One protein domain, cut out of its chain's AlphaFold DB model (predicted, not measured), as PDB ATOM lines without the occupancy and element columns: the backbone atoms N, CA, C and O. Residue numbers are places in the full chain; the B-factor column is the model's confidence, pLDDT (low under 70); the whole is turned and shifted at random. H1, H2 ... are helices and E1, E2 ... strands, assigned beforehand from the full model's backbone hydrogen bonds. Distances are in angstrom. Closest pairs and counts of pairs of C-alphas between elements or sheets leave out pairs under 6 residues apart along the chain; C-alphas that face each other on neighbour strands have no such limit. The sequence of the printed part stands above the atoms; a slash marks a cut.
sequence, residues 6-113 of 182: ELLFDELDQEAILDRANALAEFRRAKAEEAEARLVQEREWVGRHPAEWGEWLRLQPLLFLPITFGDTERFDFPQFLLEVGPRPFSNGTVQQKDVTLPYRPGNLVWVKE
ATOM      1  N   GLU A   6      82.676 139.098 141.970       52.31
ATOM      2  CA  GLU A   6      83.535 139.906 141.081       52.31
ATOM      3  C   GLU A   6      84.913 140.215 141.691       52.31
ATOM      4  O   GLU A   6      85.907 140.158 140.983       52.31
ATOM      5  N   LEU A   7      85.010 140.413 143.012       51.12
ATOM      6  CA  LEU A   7      86.294 140.682 143.681       51.12
ATOM      7  C   LEU A   7      87.261 139.484 143.657       51.12
ATOM      8  O   LEU A   7      88.469 139.672 143.655       51.12
ATOM      9  N   LEU A   8      86.735 138.255 143.599       48.97
ATOM     10  CA  LEU A   8      87.556 137.042 143.621       48.97
ATOM     11  C   LEU A   8      88.235 136.743 142.271       48.97
ATOM     12  O   LEU A   8      89.254 136.060 142.247       48.97
ATOM     13  N   PHE A   9      87.670 137.217 141.153       48.06
ATOM     14  CA  PHE A   9      88.276 137.038 139.828       48.06
ATOM     15  C   PHE A   9      89.388 138.066 139.559       48.06
ATOM     16  O   PHE A   9      90.375 137.711 138.921       48.06
ATOM     17  N   ASP A  10      89.289 139.281 140.110       53.88
ATOM     18  CA  ASP A  10      90.339 140.308 139.991       53.88
ATOM     19  C   ASP A  10      91.592 139.991 140.837       53.88
ATOM     20  O   ASP A  10      92.706 140.322 140.431       53.88
ATOM     21  N   GLU A  11      91.451 139.330 141.993       54.16
ATOM     22  CA  GLU A  11      92.595 138.920 142.832       54.16
ATOM     23  C   GLU A  11      93.389 137.750 142.216       54.16
ATOM     24  O   GLU A  11      94.621 137.757 142.247       54.16
ATOM     25  N   LEU A  12      92.707 136.789 141.580       53.03
ATOM     26  CA  LEU A  12      93.346 135.644 140.911       53.03
ATOM     27  C   LEU A  12      94.165 136.058 139.676       53.03
ATOM     28  O   LEU A  12      95.216 135.471 139.407       53.03
ATOM     29  N   ASP A  13      93.730 137.089 138.948       61.97
ATOM     30  CA  ASP A  13      94.506 137.654 137.837       61.97
ATOM     31  C   ASP A  13      95.720 138.458 138.335       61.97
ATOM     32  O   ASP A  13      96.775 138.448 137.695       61.97
ATOM     33  N   GLN A  14      95.630 139.112 139.498       65.25
ATOM     34  CA  GLN A  14      96.756 139.852 140.081       65.25
ATOM     35  C   GLN A  14      97.879 138.929 140.567       65.25
ATOM     36  O   GLN A  14      99.048 139.222 140.304       65.25
ATOM     37  N   GLU A  15      97.553 137.804 141.207       70.19
ATOM     38  CA  GLU A  15      98.554 136.804 141.610       70.19
ATOM     39  C   GLU A  15      99.270 136.197 140.393       70.19
ATOM     40  O   GLU A  15     100.501 136.167 140.354       70.19
ATOM     41  N   ALA A  16      98.540 135.835 139.333       74.00
ATOM     42  CA  ALA A  16      99.141 135.301 138.107       74.00
ATOM     43  C   ALA A  16     100.043 136.322 137.377       74.00
ATOM     44  O   ALA A  16     101.068 135.962 136.783       74.00
ATOM     45  N   ILE A  17      99.687 137.613 137.417       75.69
ATOM     46  CA  ILE A  17     100.512 138.702 136.873       75.69
ATOM     47  C   ILE A  17     101.794 138.873 137.698       75.69
ATOM     48  O   ILE A  17     102.871 139.041 137.113       75.69
ATOM     49  N   LEU A  18     101.700 138.807 139.028       80.69
ATOM     50  CA  LEU A  18     102.849 138.887 139.932       80.69
ATOM     51  C   LEU A  18     103.791 137.693 139.753       80.69
ATOM     52  O   LEU A  18     104.997 137.898 139.616       80.69
ATOM     53  N   ASP A  19     103.266 136.476 139.637       81.56
ATOM     54  CA  ASP A  19     104.064 135.271 139.392       81.56
ATOM     55  C   ASP A  19     104.793 135.329 138.050       81.56
ATOM     56  O   ASP A  19     105.988 135.033 137.961       81.56
ATOM     57  N   ARG A  20     104.125 135.801 136.992       80.25
ATOM     58  CA  ARG A  20     104.766 135.995 135.684       80.25
ATOM     59  C   ARG A  20     105.824 137.098 135.721       80.25
ATOM     60  O   ARG A  20     106.857 136.972 135.060       80.25
ATOM     61  N   ALA A  21     105.587 138.175 136.468       81.75
ATOM     62  CA  ALA A  21     106.556 139.252 136.651       81.75
ATOM     63  C   ALA A  21     107.787 138.776 137.438       81.75
ATOM     64  O   ALA A  21     108.912 139.083 137.038       81.75
ATOM     65  N   ASN A  22     107.583 137.974 138.484       86.19
ATOM     66  CA  ASN A  22     108.646 137.353 139.271       86.19
ATOM     67  C   ASN A  22     109.448 136.358 138.426       86.19
ATOM     68  O   ASN A  22     110.666 136.489 138.352       86.19
ATOM     69  N   ALA A  23     108.789 135.468 137.680       83.31
ATOM     70  CA  ALA A  23     109.456 134.528 136.775       83.31
ATOM     71  C   ALA A  23     110.278 135.246 135.687       83.31
ATOM     72  O   ALA A  23     111.395 134.843 135.358       83.31
ATOM     73  N   LEU A  24     109.770 136.356 135.138       84.50
ATOM     74  CA  LEU A  24     110.528 137.187 134.198       84.50
ATOM     75  C   LEU A  24     111.703 137.903 134.871       84.50
ATOM     76  O   LEU A  24     112.753 138.058 134.245       84.50
ATOM     77  N   ALA A  25     111.544 138.363 136.111       84.56
ATOM     78  CA  ALA A  25     112.617 138.992 136.873       84.56
ATOM     79  C   ALA A  25     113.723 137.985 137.216       84.56
ATOM     80  O   ALA A  25     114.897 138.303 137.034       84.56
ATOM     81  N   GLU A  26     113.367 136.770 137.624       87.31
ATOM     82  CA  GLU A  26     114.300 135.663 137.852       87.31
ATOM     83  C   GLU A  26     115.023 135.272 136.568       87.31
ATOM     84  O   GLU A  26     116.250 135.209 136.552       87.31
ATOM     85  N   PHE A  27     114.302 135.131 135.455       81.81
ATOM     86  CA  PHE A  27     114.917 134.851 134.159       81.81
ATOM     87  C   PHE A  27     115.891 135.954 133.720       81.81
ATOM     88  O   PHE A  27     116.959 135.676 133.175       81.81
ATOM     89  N   ARG A  28     115.546 137.226 133.963       83.06
ATOM     90  CA  ARG A  28     116.433 138.363 133.676       83.06
ATOM     91  C   ARG A  28     117.669 138.361 134.570       83.06
ATOM     92  O   ARG A  28     118.745 138.653 134.060       83.06
ATOM     93  N   ARG A  29     117.524 138.031 135.856       83.25
ATOM     94  CA  ARG A  29     118.647 137.896 136.798       83.25
ATOM     95  C   ARG A  29     119.573 136.758 136.386       83.25
ATOM     96  O   ARG A  29     120.751 137.014 136.189       83.25
ATOM     97  N   ALA A  30     119.030 135.574 136.111       79.62
ATOM     98  CA  ALA A  30     119.800 134.437 135.615       79.62
ATOM     99  C   ALA A  30     120.558 134.786 134.322       79.62
ATOM    100  O   ALA A  30     121.755 134.540 134.207       79.62
ATOM    101  N   LYS A  31     119.903 135.465 133.369       80.19
ATOM    102  CA  LYS A  31     120.581 135.948 132.157       80.19
ATOM    103  C   LYS A  31     121.663 136.992 132.423       80.19
ATOM    104  O   LYS A  31     122.651 137.015 131.695       80.19
ATOM    105  N   ALA A  32     121.454 137.885 133.386       77.31
ATOM    106  CA  ALA A  32     122.437 138.897 133.749       77.31
ATOM    107  C   ALA A  32     123.670 138.247 134.388       77.31
ATOM    108  O   ALA A  32     124.783 138.523 133.955       77.31
ATOM    109  N   GLU A  33     123.474 137.313 135.317       83.31
ATOM    110  CA  GLU A  33     124.549 136.545 135.955       83.31
ATOM    111  C   GLU A  33     125.341 135.721 134.928       83.31
ATOM    112  O   GLU A  33     126.571 135.753 134.911       83.31
ATOM    113  N   GLU A  34     124.660 135.053 133.993       77.00
ATOM    114  CA  GLU A  34     125.316 134.350 132.885       77.00
ATOM    115  C   GLU A  34     126.109 135.284 131.959       77.00
ATOM    116  O   GLU A  34     127.117 134.877 131.373       77.00
ATOM    117  N   ALA A  35     125.635 136.515 131.756       74.94
ATOM    118  CA  ALA A  35     126.335 137.504 130.944       74.94
ATOM    119  C   ALA A  35     127.572 138.038 131.677       74.94
ATOM    120  O   ALA A  35     128.632 138.169 131.070       74.94
ATOM    121  N   GLU A  36     127.469 138.290 132.980       80.56
ATOM    122  CA  GLU A  36     128.594 138.713 133.816       80.56
ATOM    123  C   GLU A  36     129.676 137.634 133.895       80.56
ATOM    124  O   GLU A  36     130.854 137.929 133.679       80.56
ATOM    125  N   ALA A  37     129.287 136.373 134.102       82.50
ATOM    126  CA  ALA A  37     130.211 135.242 134.090       82.50
ATOM    127  C   ALA A  37     130.957 135.131 132.749       82.50
ATOM    128  O   ALA A  37     132.172 134.913 132.724       82.50
ATOM    129  N   ARG A  38     130.256 135.358 131.629       77.81
ATOM    130  CA  ARG A  38     130.872 135.413 130.298       77.81
ATOM    131  C   ARG A  38     131.872 136.555 130.170       77.81
ATOM    132  O   ARG A  38     132.985 136.321 129.718       77.81
ATOM    133  N   LEU A  39     131.530 137.760 130.619       81.31
ATOM    134  CA  LEU A  39     132.443 138.906 130.557       81.31
ATOM    135  C   LEU A  39     133.729 138.677 131.363       81.31
ATOM    136  O   LEU A  39     134.803 139.120 130.953       81.31
ATOM    137  N   VAL A  40     133.643 137.989 132.504       85.94
ATOM    138  CA  VAL A  40     134.829 137.607 133.284       85.94
ATOM    139  C   VAL A  40     135.706 136.640 132.487       85.94
ATOM    140  O   VAL A  40     136.908 136.877 132.367       85.94
ATOM    141  N   GLN A  41     135.116 135.611 131.875       83.31
ATOM    142  CA  GLN A  41     135.853 134.664 131.030       83.31
ATOM    143  C   GLN A  41     136.489 135.341 129.811       83.31
ATOM    144  O   GLN A  41     137.657 135.102 129.512       83.31
ATOM    145  N   GLU A  42     135.770 136.247 129.151       85.56
ATOM    146  CA  GLU A  42     136.299 137.010 128.018       85.56
ATOM    147  C   GLU A  42     137.512 137.855 128.418       85.56
ATOM    148  O   GLU A  42     138.500 137.909 127.685       85.56
ATOM    149  N   ARG A  43     137.497 138.469 129.607       86.25
ATOM    150  CA  ARG A  43     138.663 139.204 130.128       86.25
ATOM    151  C   ARG A  43     139.866 138.293 130.346       86.25
ATOM    152  O   ARG A  43     140.990 138.693 130.035       86.25
ATOM    153  N   GLU A  44     139.653 137.081 130.850       88.31
ATOM    154  CA  GLU A  44     140.733 136.100 130.983       88.31
ATOM    155  C   GLU A  44     141.295 135.685 129.620       88.31
ATOM    156  O   GLU A  44     142.515 135.591 129.456       88.31
ATOM    157  N   TRP A  45     140.428 135.482 128.625       87.94
ATOM    158  CA  TRP A  45     140.833 135.144 127.262       87.94
ATOM    159  C   TRP A  45     141.637 136.256 126.602       87.94
ATOM    160  O   TRP A  45     142.686 135.973 126.028       87.94
ATOM    161  N   VAL A  46     141.216 137.514 126.750       89.81
ATOM    162  CA  VAL A  46     141.977 138.683 126.279       89.81
ATOM    163  C   VAL A  46     143.381 138.701 126.888       89.81
ATOM    164  O   VAL A  46     144.350 138.985 126.188       89.81
ATOM    165  N   GLY A  47     143.501 138.388 128.181       87.69
ATOM    166  CA  GLY A  47     144.788 138.361 128.874       87.69
ATOM    167  C   GLY A  47     145.705 137.221 128.425       87.69
ATOM    168  O   GLY A  47     146.905 137.434 128.253       87.69
ATOM    169  N   ARG A  48     145.161 136.013 128.229       88.56
ATOM    170  CA  ARG A  48     145.951 134.817 127.873       88.56
ATOM    171  C   ARG A  48     146.233 134.689 126.376       88.56
ATOM    172  O   ARG A  48     147.306 134.224 126.005       88.56
ATOM    173  N   HIS A  49     145.290 135.099 125.533       88.69
ATOM    174  CA  HIS A  49     145.296 134.872 124.086       88.69
ATOM    175  C   HIS A  49     144.901 136.138 123.306       88.69
ATOM    176  O   HIS A  49     143.932 136.124 122.543       88.69
ATOM    177  N   PRO A  50     145.621 137.264 123.467       89.44
ATOM    178  CA  PRO A  50     145.211 138.540 122.880       89.44
ATOM    179  C   PRO A  50     145.154 138.516 121.346       89.44
ATOM    180  O   PRO A  50     144.327 139.202 120.746       89.44
ATOM    181  N   ALA A  51     146.024 137.740 120.691       88.38
ATOM    182  CA  ALA A  51     146.083 137.680 119.232       88.38
ATOM    183  C   ALA A  51     144.965 136.805 118.649       88.38
ATOM    184  O   ALA A  51     144.303 137.198 117.691       88.38
ATOM    185  N   GLU A  52     144.750 135.631 119.235       91.12
ATOM    186  CA  GLU A  52     143.687 134.701 118.865       91.12
ATOM    187  C   GLU A  52     142.315 135.312 119.146       91.12
ATOM    188  O   GLU A  52     141.422 135.214 118.307       91.12
ATOM    189  N   TRP A  53     142.169 136.006 120.277       90.69
ATOM    190  CA  TRP A  53     140.955 136.745 120.614       90.69
ATOM    191  C   TRP A  53     140.650 137.848 119.594       90.69
ATOM    192  O   TRP A  53     139.508 138.006 119.167       90.69
ATOM    193  N   GLY A  54     141.670 138.585 119.140       90.19
ATOM    194  CA  GLY A  54     141.502 139.594 118.091       90.19
ATOM    195  C   GLY A  54     140.999 139.007 116.766       90.19
ATOM    196  O   GLY A  54     140.105 139.572 116.136       90.19
ATOM    197  N   GLU A  55     141.532 137.854 116.356       90.81
ATOM    198  CA  GLU A  55     141.062 137.151 115.154       90.81
ATOM    199  C   GLU A  55     139.658 136.569 115.329       90.81
ATOM    200  O   GLU A  55     138.846 136.653 114.407       90.81
ATOM    201  N   TRP A  56     139.341 136.051 116.515       90.00
ATOM    202  CA  TRP A  56     137.995 135.605 116.855       90.00
ATOM    203  C   TRP A  56     136.970 136.731 116.707       90.00
ATOM    204  O   TRP A  56     135.993 136.567 115.980       90.00
ATOM    205  N   LEU A  57     137.220 137.902 117.301       90.19
ATOM    206  CA  LEU A  57     136.333 139.066 117.175       90.19
ATOM    207  C   LEU A  57     136.173 139.532 115.721       90.19
ATOM    208  O   LEU A  57     135.095 139.971 115.326       90.19
ATOM    209  N   ARG A  58     137.228 139.422 114.905       89.81
ATOM    210  CA  ARG A  58     137.164 139.737 113.470       89.81
ATOM    211  C   ARG A  58     136.267 138.759 112.709       89.81
ATOM    212  O   ARG A  58     135.580 139.167 111.773       89.81
ATOM    213  N   LEU A  59     136.302 137.477 113.069       88.31
ATOM    214  CA  LEU A  59     135.557 136.414 112.394       88.31
ATOM    215  C   LEU A  59     134.137 136.226 112.927       88.31
ATOM    216  O   LEU A  59     133.282 135.779 112.170       88.31
ATOM    217  N   GLN A  60     133.860 136.588 114.178       86.25
ATOM    218  CA  GLN A  60     132.562 136.402 114.828       86.25
ATOM    219  C   GLN A  60     131.370 136.909 113.986       86.25
ATOM    220  O   GLN A  60     130.394 136.170 113.864       86.25
ATOM    221  N   PRO A  61     131.422 138.089 113.329       83.88
ATOM    222  CA  PRO A  61     130.326 138.549 112.472       83.88
ATOM    223  C   PRO A  61     130.161 137.726 111.188       83.88
ATOM    224  O   PRO A  61     129.082 137.702 110.604       83.88
ATOM    225  N   LEU A  62     131.235 137.080 110.724       84.19
ATOM    226  CA  LEU A  62     131.255 136.265 109.506       84.19
ATOM    227  C   LEU A  62     130.812 134.826 109.769       84.19
ATOM    228  O   LEU A  62     130.291 134.174 108.872       84.19
ATOM    229  N   LEU A  63     130.996 134.350 111.001       79.88
ATOM    230  CA  LEU A  63     130.591 133.025 111.475       79.88
ATOM    231  C   LEU A  63     129.084 132.936 111.771       79.88
ATOM    232  O   LEU A  63     128.627 131.969 112.377       79.88
ATOM    233  N   PHE A  64     128.305 133.937 111.347       65.12
ATOM    234  CA  PHE A  64     126.857 133.930 111.475       65.12
ATOM    235  C   PHE A  64     126.266 132.850 110.559       65.12
ATOM    236  O   PHE A  64     126.068 133.044 109.359       65.12
ATOM    237  N   LEU A  65     126.027 131.678 111.143       64.06
ATOM    238  CA  LEU A  65     125.385 130.551 110.484       64.06
ATOM    239  C   LEU A  65     123.925 130.910 110.137       64.06
ATOM    240  O   LEU A  65     123.256 131.590 110.923       64.06
ATOM    241  N   PRO A  66     123.386 130.445 108.994       55.69
ATOM    242  CA  PRO A  66     121.941 130.419 108.800       55.69
ATOM    243  C   PRO A  66     121.309 129.589 109.923       55.69
ATOM    244  O   PRO A  66     121.880 128.583 110.331       55.69
ATOM    245  N   ILE A  67     120.149 130.021 110.429       53.09
ATOM    246  CA  ILE A  67     119.406 129.348 111.506       53.09
ATOM    247  C   ILE A  67     119.153 127.891 111.094       53.09
ATOM    248  O   ILE A  67     118.235 127.602 110.328       53.09
ATOM    249  N   THR A  68     119.976 126.966 111.578       51.94
ATOM    250  CA  THR A  68     119.753 125.533 111.420       51.94
ATOM    251  C   THR A  68     118.835 125.087 112.547       51.94
ATOM    252  O   THR A  68     119.212 125.111 113.716       51.94
ATOM    253  N   PHE A  69     117.602 124.716 112.203       44.50
ATOM    254  CA  PHE A  69     116.658 124.105 113.136       44.50
ATOM    255  C   PHE A  69     117.217 122.748 113.599       44.50
ATOM    256  O   PHE A  69     117.034 121.748 112.911       44.50
ATOM    257  N   GLY A  70     117.934 122.714 114.726       54.56
ATOM    258  CA  GLY A  70     118.394 121.466 115.351       54.56
ATOM    259  C   GLY A  70     119.733 121.559 116.083       54.56
ATOM    260  O   GLY A  70     119.867 120.967 117.150       54.56
ATOM    261  N   ASP A  71     120.685 122.347 115.576       53.34
ATOM    262  CA  ASP A  71     121.984 122.527 116.235       53.34
ATOM    263  C   ASP A  71     121.932 123.736 117.170       53.34
ATOM    264  O   ASP A  71     121.792 124.886 116.753       53.34
ATOM    265  N   THR A  72     121.974 123.446 118.469       53.88
ATOM    266  CA  THR A  72     121.722 124.421 119.543       53.88
ATOM    267  C   THR A  72     123.017 125.063 120.056       53.88
ATOM    268  O   THR A  72     122.978 126.008 120.846       53.88
ATOM    269  N   GLU A  73     124.177 124.577 119.612       63.84
ATOM    270  CA  GLU A  73     125.468 125.038 120.109       63.84
ATOM    271  C   GLU A  73     126.003 126.189 119.260       63.84
ATOM    272  O   GLU A  73     126.246 126.079 118.058       63.84
ATOM    273  N   ARG A  74     126.154 127.344 119.908       71.06
ATOM    274  CA  ARG A  74     126.785 128.514 119.308       71.06
ATOM    275  C   ARG A  74     128.276 128.251 119.207       71.06
ATOM    276  O   ARG A  74     128.894 127.943 120.219       71.06
ATOM    277  N   PHE A  75     128.841 128.466 118.025       79.38
ATOM    278  CA  PHE A  75     130.288 128.487 117.874       79.38
ATOM    279  C   PHE A  75     130.870 129.641 118.693       79.38
ATOM    280  O   PHE A  75     130.546 130.806 118.442       79.38
ATOM    281  N   ASP A  76     131.663 129.310 119.707       85.31
ATOM    282  CA  ASP A  76     132.247 130.241 120.668       85.31
ATOM    283  C   ASP A  76     133.787 130.224 120.627       85.31
ATOM    284  O   ASP A  76     134.414 129.506 119.845       85.31
ATOM    285  N   PHE A  77     134.423 131.072 121.439       85.38
ATOM    286  CA  PHE A  77     135.880 131.211 121.422       85.38
ATOM    287  C   PHE A  77     136.643 129.944 121.850       85.38
ATOM    288  O   PHE A  77     137.640 129.618 121.202       85.38
ATOM    289  N   PRO A  78     136.218 129.191 122.884       86.06
ATOM    290  CA  PRO A  78     136.799 127.887 123.184       86.06
ATOM    291  C   PRO A  78     136.739 126.917 122.003       86.06
ATOM    292  O   PRO A  78     137.754 126.296 121.684       86.06
ATOM    293  N   GLN A  79     135.596 126.818 121.316       85.75
ATOM    294  CA  GLN A  79     135.472 125.975 120.124       85.75
ATOM    295  C   GLN A  79     136.381 126.456 118.986       85.75
ATOM    296  O   GLN A  79     137.041 125.643 118.338       85.75
ATOM    297  N   PHE A  80     136.510 127.771 118.799       88.38
ATOM    298  CA  PHE A  80     137.481 128.353 117.872       88.38
ATOM    299  C   PHE A  80     138.925 127.969 118.222       88.38
ATOM    300  O   PHE A  80     139.677 127.551 117.344       88.38
ATOM    301  N   LEU A  81     139.326 128.048 119.493       89.06
ATOM    302  CA  LEU A  81     140.676 127.650 119.906       89.06
ATOM    303  C   LEU A  81     140.929 126.149 119.717       89.06
ATOM    304  O   LEU A  81     142.048 125.776 119.367       89.06
ATOM    305  N   LEU A  82     139.920 125.299 119.916       88.12
ATOM    306  CA  LEU A  82     140.028 123.861 119.650       88.12
ATOM    307  C   LEU A  82     140.200 123.561 118.158       88.12
ATOM    308  O   LEU A  82     140.958 122.661 117.802       88.12
ATOM    309  N   GLU A  83     139.516 124.307 117.291       87.94
ATOM    310  CA  GLU A  83     139.586 124.107 115.845       87.94
ATOM    311  C   GLU A  83     140.893 124.631 115.246       87.94
ATOM    312  O   GLU A  83     141.615 123.895 114.571       87.94
ATOM    313  N   VAL A  84     141.188 125.917 115.453       88.25
ATOM    314  CA  VAL A  84     142.303 126.578 114.758       88.25
ATOM    315  C   VAL A  84     143.618 126.423 115.525       88.25
ATOM    316  O   VAL A  84     144.697 126.533 114.936       88.25
ATOM    317  N   GLY A  85     143.548 126.135 116.825       89.19
ATOM    318  CA  GLY A  85     144.710 125.986 117.689       89.19
ATOM    319  C   GLY A  85     145.421 127.309 118.008       89.19
ATOM    320  O   GLY A  85     145.017 128.387 117.550       89.19
ATOM    321  N   PRO A  86     146.509 127.239 118.799       87.56
ATOM    322  CA  PRO A  86     147.305 128.408 119.155       87.56
ATOM    323  C   PRO A  86     147.953 129.023 117.917       87.56
ATOM    324  O   PRO A  86     148.329 128.318 116.974       87.56
ATOM    325  N   ARG A  87     148.126 130.347 117.928       88.38
ATOM    326  CA  ARG A  87     148.664 131.063 116.774       88.38
ATOM    327  C   ARG A  87     150.114 130.638 116.490       88.38
ATOM    328  O   ARG A  87     150.995 130.886 117.313       88.38
ATOM    329  N   PRO A  88     150.417 130.086 115.300       86.94
ATOM    330  CA  PRO A  88     151.754 129.570 115.006       86.94
ATOM    331  C   PRO A  88     152.777 130.665 114.653       86.94
ATOM    332  O   PRO A  88     153.979 130.450 114.790       86.94
ATOM    333  N   PHE A  89     152.336 131.843 114.184       86.38
ATOM    334  CA  PHE A  89     153.221 132.936 113.748       86.38
ATOM    335  C   PHE A  89     152.690 134.312 114.166       86.38
ATOM    336  O   PHE A  89     151.487 134.555 114.134       86.38
ATOM    337  N   SER A  90     153.586 135.268 114.432       83.56
ATOM    338  CA  SER A  90     153.228 136.637 114.853       83.56
ATOM    339  C   SER A  90     152.443 137.456 113.820       83.56
ATOM    340  O   SER A  90     151.804 138.442 114.183       83.56
ATOM    341  N   ASN A  91     152.466 137.054 112.546       83.88
ATOM    342  CA  ASN A  91     151.698 137.646 111.448       83.88
ATOM    343  C   ASN A  91     150.700 136.654 110.818       83.88
ATOM    344  O   ASN A  91     150.350 136.781 109.646       83.88
ATOM    345  N   GLY A  92     150.305 135.614 111.557       85.81
ATOM    346  CA  GLY A  92     149.260 134.696 111.110       85.81
ATOM    347  C   GLY A  92     147.887 135.360 111.189       85.81
ATOM    348  O   GLY A  92     147.596 136.006 112.191       85.81
ATOM    349  N   THR A  93     147.054 135.189 110.174       90.62
ATOM    350  CA  THR A  93     145.631 135.558 110.197       90.62
ATOM    351  C   THR A  93     144.802 134.313 109.930       90.62
ATOM    352  O   THR A  93     145.273 133.389 109.260       90.62
ATOM    353  N   VAL A  94     143.591 134.240 110.478       90.50
ATOM    354  CA  VAL A  94     142.725 133.084 110.223       90.50
ATOM    355  C   VAL A  94     141.968 133.295 108.916       90.50
ATOM    356  O   VAL A  94     141.309 134.318 108.716       90.50
ATOM    357  N   GLN A  95     142.060 132.336 108.006       90.50
ATOM    358  CA  GLN A  95     141.347 132.362 106.732       90.50
ATOM    359  C   GLN A  95     140.553 131.077 106.534       90.50
ATOM    360  O   GLN A  95     140.707 130.109 107.281       90.50
ATOM    361  N   GLN A  96     139.694 131.086 105.517       90.44
ATOM    362  CA  GLN A  96     139.003 129.884 105.086       90.44
ATOM    363  C   GLN A  96     140.003 128.876 104.517       90.44
ATOM    364  O   GLN A  96     140.875 129.242 103.723       90.44
ATOM    365  N   LYS A  97     139.858 127.607 104.895       88.31
ATOM    366  CA  LYS A  97     140.608 126.503 104.287       88.31
ATOM    367  C   LYS A  97     140.168 126.290 102.838       88.31
ATOM    368  O   LYS A  97     141.009 126.108 101.962       88.31
ATOM    369  N   ASP A  98     138.861 126.342 102.605       87.19
ATOM    370  CA  ASP A  98     138.225 126.309 101.295       87.19
ATOM    371  C   ASP A  98     137.385 127.576 101.097       87.19
ATOM    372  O   ASP A  98     136.404 127.808 101.809       87.19
ATOM    373  N   VAL A  99     137.788 128.390 100.120       86.00
ATOM    374  CA  VAL A  99     137.164 129.683  99.786       86.00
ATOM    375  C   VAL A  99     135.774 129.505  99.165       86.00
ATOM    376  O   VAL A  99     134.977 130.440  99.130       86.00
ATOM    377  N   THR A 100     135.461 128.309  98.665       86.88
ATOM    378  CA  THR A 100     134.137 128.002  98.105       86.88
ATOM    379  C   THR A 100     133.090 127.754  99.188       86.88
ATOM    380  O   THR A 100     131.891 127.851  98.924       86.88
ATOM    381  N   LEU A 101     133.530 127.459 100.414       82.69
ATOM    382  CA  LEU A 101     132.665 127.202 101.555       82.69
ATOM    383  C   LEU A 101     132.508 128.464 102.416       82.69
ATOM    384  O   LEU A 101     133.431 129.275 102.515       82.69
ATOM    385  N   PRO A 102     131.356 128.646 103.084       81.81
ATOM    386  CA  PRO A 102     131.158 129.779 103.978       81.81
ATOM    387  C   PRO A 102     132.108 129.724 105.183       81.81
ATOM    388  O   PRO A 102     132.741 128.703 105.479       81.81
ATOM    389  N   TYR A 103     132.189 130.843 105.905       79.69
ATOM    390  CA  TYR A 103     132.800 130.878 107.231       79.69
ATOM    391  C   TYR A 103     131.949 130.027 108.174       79.69
ATOM    392  O   TYR A 103     130.864 130.428 108.584       79.69
ATOM    393  N   ARG A 104     132.428 128.821 108.466       83.75
ATOM    394  CA  ARG A 104     131.771 127.863 109.350       83.75
ATOM    395  C   ARG A 104     132.815 127.090 110.154       83.75
ATOM    396  O   ARG A 104     133.957 126.997 109.687       83.75
ATOM    397  N   PRO A 105     132.416 126.496 111.289       83.19
ATOM    398  CA  PRO A 105     133.259 125.548 112.000       83.19
ATOM    399  C   PRO A 105     133.733 124.428 111.061       83.19
ATOM    400  O   PRO A 105     132.983 123.946 110.207       83.19
ATOM    401  N   GLY A 106     134.996 124.048 111.182       85.19
ATOM    402  CA  GLY A 106     135.704 123.078 110.344       85.19
ATOM    403  C   GLY A 106     136.310 123.638 109.050       85.19
ATOM    404  O   GLY A 106     136.917 122.878 108.289       85.19
ATOM    405  N   ASN A 107     136.152 124.935 108.766       87.69
ATOM    406  CA  ASN A 107     136.705 125.586 107.572       87.69
ATOM    407  C   ASN A 107     137.709 126.700 107.903       87.69
ATOM    408  O   ASN A 107     137.985 127.531 107.042       87.69
ATOM    409  N   LEU A 108     138.258 126.760 109.116       90.38
ATOM    410  CA  LEU A 108     139.190 127.815 109.520       90.38
ATOM    411  C   LEU A 108     140.626 127.292 109.620       90.38
ATOM    412  O   LEU A 108     140.876 126.175 110.067       90.38
ATOM    413  N   VAL A 109     141.600 128.101 109.198       92.44
ATOM    414  CA  VAL A 109     143.025 127.759 109.309       92.44
ATOM    415  C   VAL A 109     143.896 129.004 109.456       92.44
ATOM    416  O   VAL A 109     143.619 130.052 108.871       92.44
ATOM    417  N   TRP A 110     144.988 128.888 110.215       92.50
ATOM    418  CA  TRP A 110     146.022 129.917 110.268       92.50
ATOM    419  C   TRP A 110     146.783 129.999 108.948       92.50
ATOM    420  O   TRP A 110     147.439 129.050 108.520       92.50
ATOM    421  N   VAL A 111     146.772 131.180 108.340       89.38
ATOM    422  CA  VAL A 111     147.543 131.486 107.139       89.38
ATOM    423  C   VAL A 111     148.551 132.573 107.471       89.38
ATOM    424  O   VAL A 111     148.251 133.563 108.135       89.38
ATOM    425  N   LYS A 112     149.791 132.398 107.009       85.62
ATOM    426  CA  LYS A 112     150.798 133.451 107.120       85.62
ATOM    427  C   LYS A 112     150.404 134.582 106.183       85.62
ATOM    428  O   LYS A 112     150.403 134.386 104.965       85.62
ATOM    429  N   GLU A 113     150.135 135.761 106.733       75.94
ATOM    430  CA  GLU A 113     149.832 136.919 105.911       75.94
ATOM    431  C   GLU A 113     151.064 137.250 105.065       75.94
ATOM    432  O   GLU A 113     152.103 137.722 105.548       75.94
TER     433      GLU A 113
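What this domain is: This is residues 6 to 113 of the 182 residues of an uncharacterized protein of Gemmata massiliana (UniProt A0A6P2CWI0). Look for a small head, in which the two-strand hairpin E1 and E2 packs with the short helices H2 and H3, and for one very long helix, H1, whose residues 6 to 41 stick out from it as a straight arm and make the length. A loop, residues 66 to 73, also sticks out. You have 108 residues, mostly helix, with three named helices and two antiparallel strands in the order H1, H2, H3, E1, E2. The whole is extended, with a radius of gyration of the C-alphas of 21.7 A and spans of 75 by 33 by 17 A.

How they stand to each other: Start at the hairpin of E1, residues 92 to 96, and E2, residues 108 to 112, where N 93 and O 111 are 2.9 A apart, within hydrogen-bond range. H2, residues 50 to 59, comes closest to E1 at the C-alphas of Glu 55 and Val 94, 6.6 A apart. H3, residues 77 to 84, comes closest to E2 at the C-alphas of Val 84 and Val 109, 5.6 A apart. H2 and H3 touch, about perpendicular at 89 degrees, closest at the C-alphas of Trp 56 and Phe 77, 6.7 A apart. H1, residues 6 to 48, is close to H2 but not clearly touching, closest at the C-alphas of Val 46 and Trp 53, 6.1 A apart; they run opposite ways at a steep tilt of 53 degrees. H1 is apart from H3, E1 and E2. Every O i to N i+4 pair is within hydrogen-bond range in H2 and H3, and 37 of 39 in H1.

Where its parts are: Find C-alpha 6 at (83.535, 139.906, 141.081); from there H1 runs 64.0 A to C-alpha 48 at (145.951, 134.817, 127.873). H2 spans 14.4 A, H3 10.4 A, E1 12.8 A and E2 13.1 A, ending at C-alpha 112 at (150.798, 133.451, 107.120).

The domain as a whole: The C-alphas farthest apart, of Glu 6 and Lys 112, are 75.6 A apart. The printed part has no cut; the links H2 to H3 and E1 to E2 are long. Look for pLDDT under 70 at residues 6 to 14 and 64 to 73.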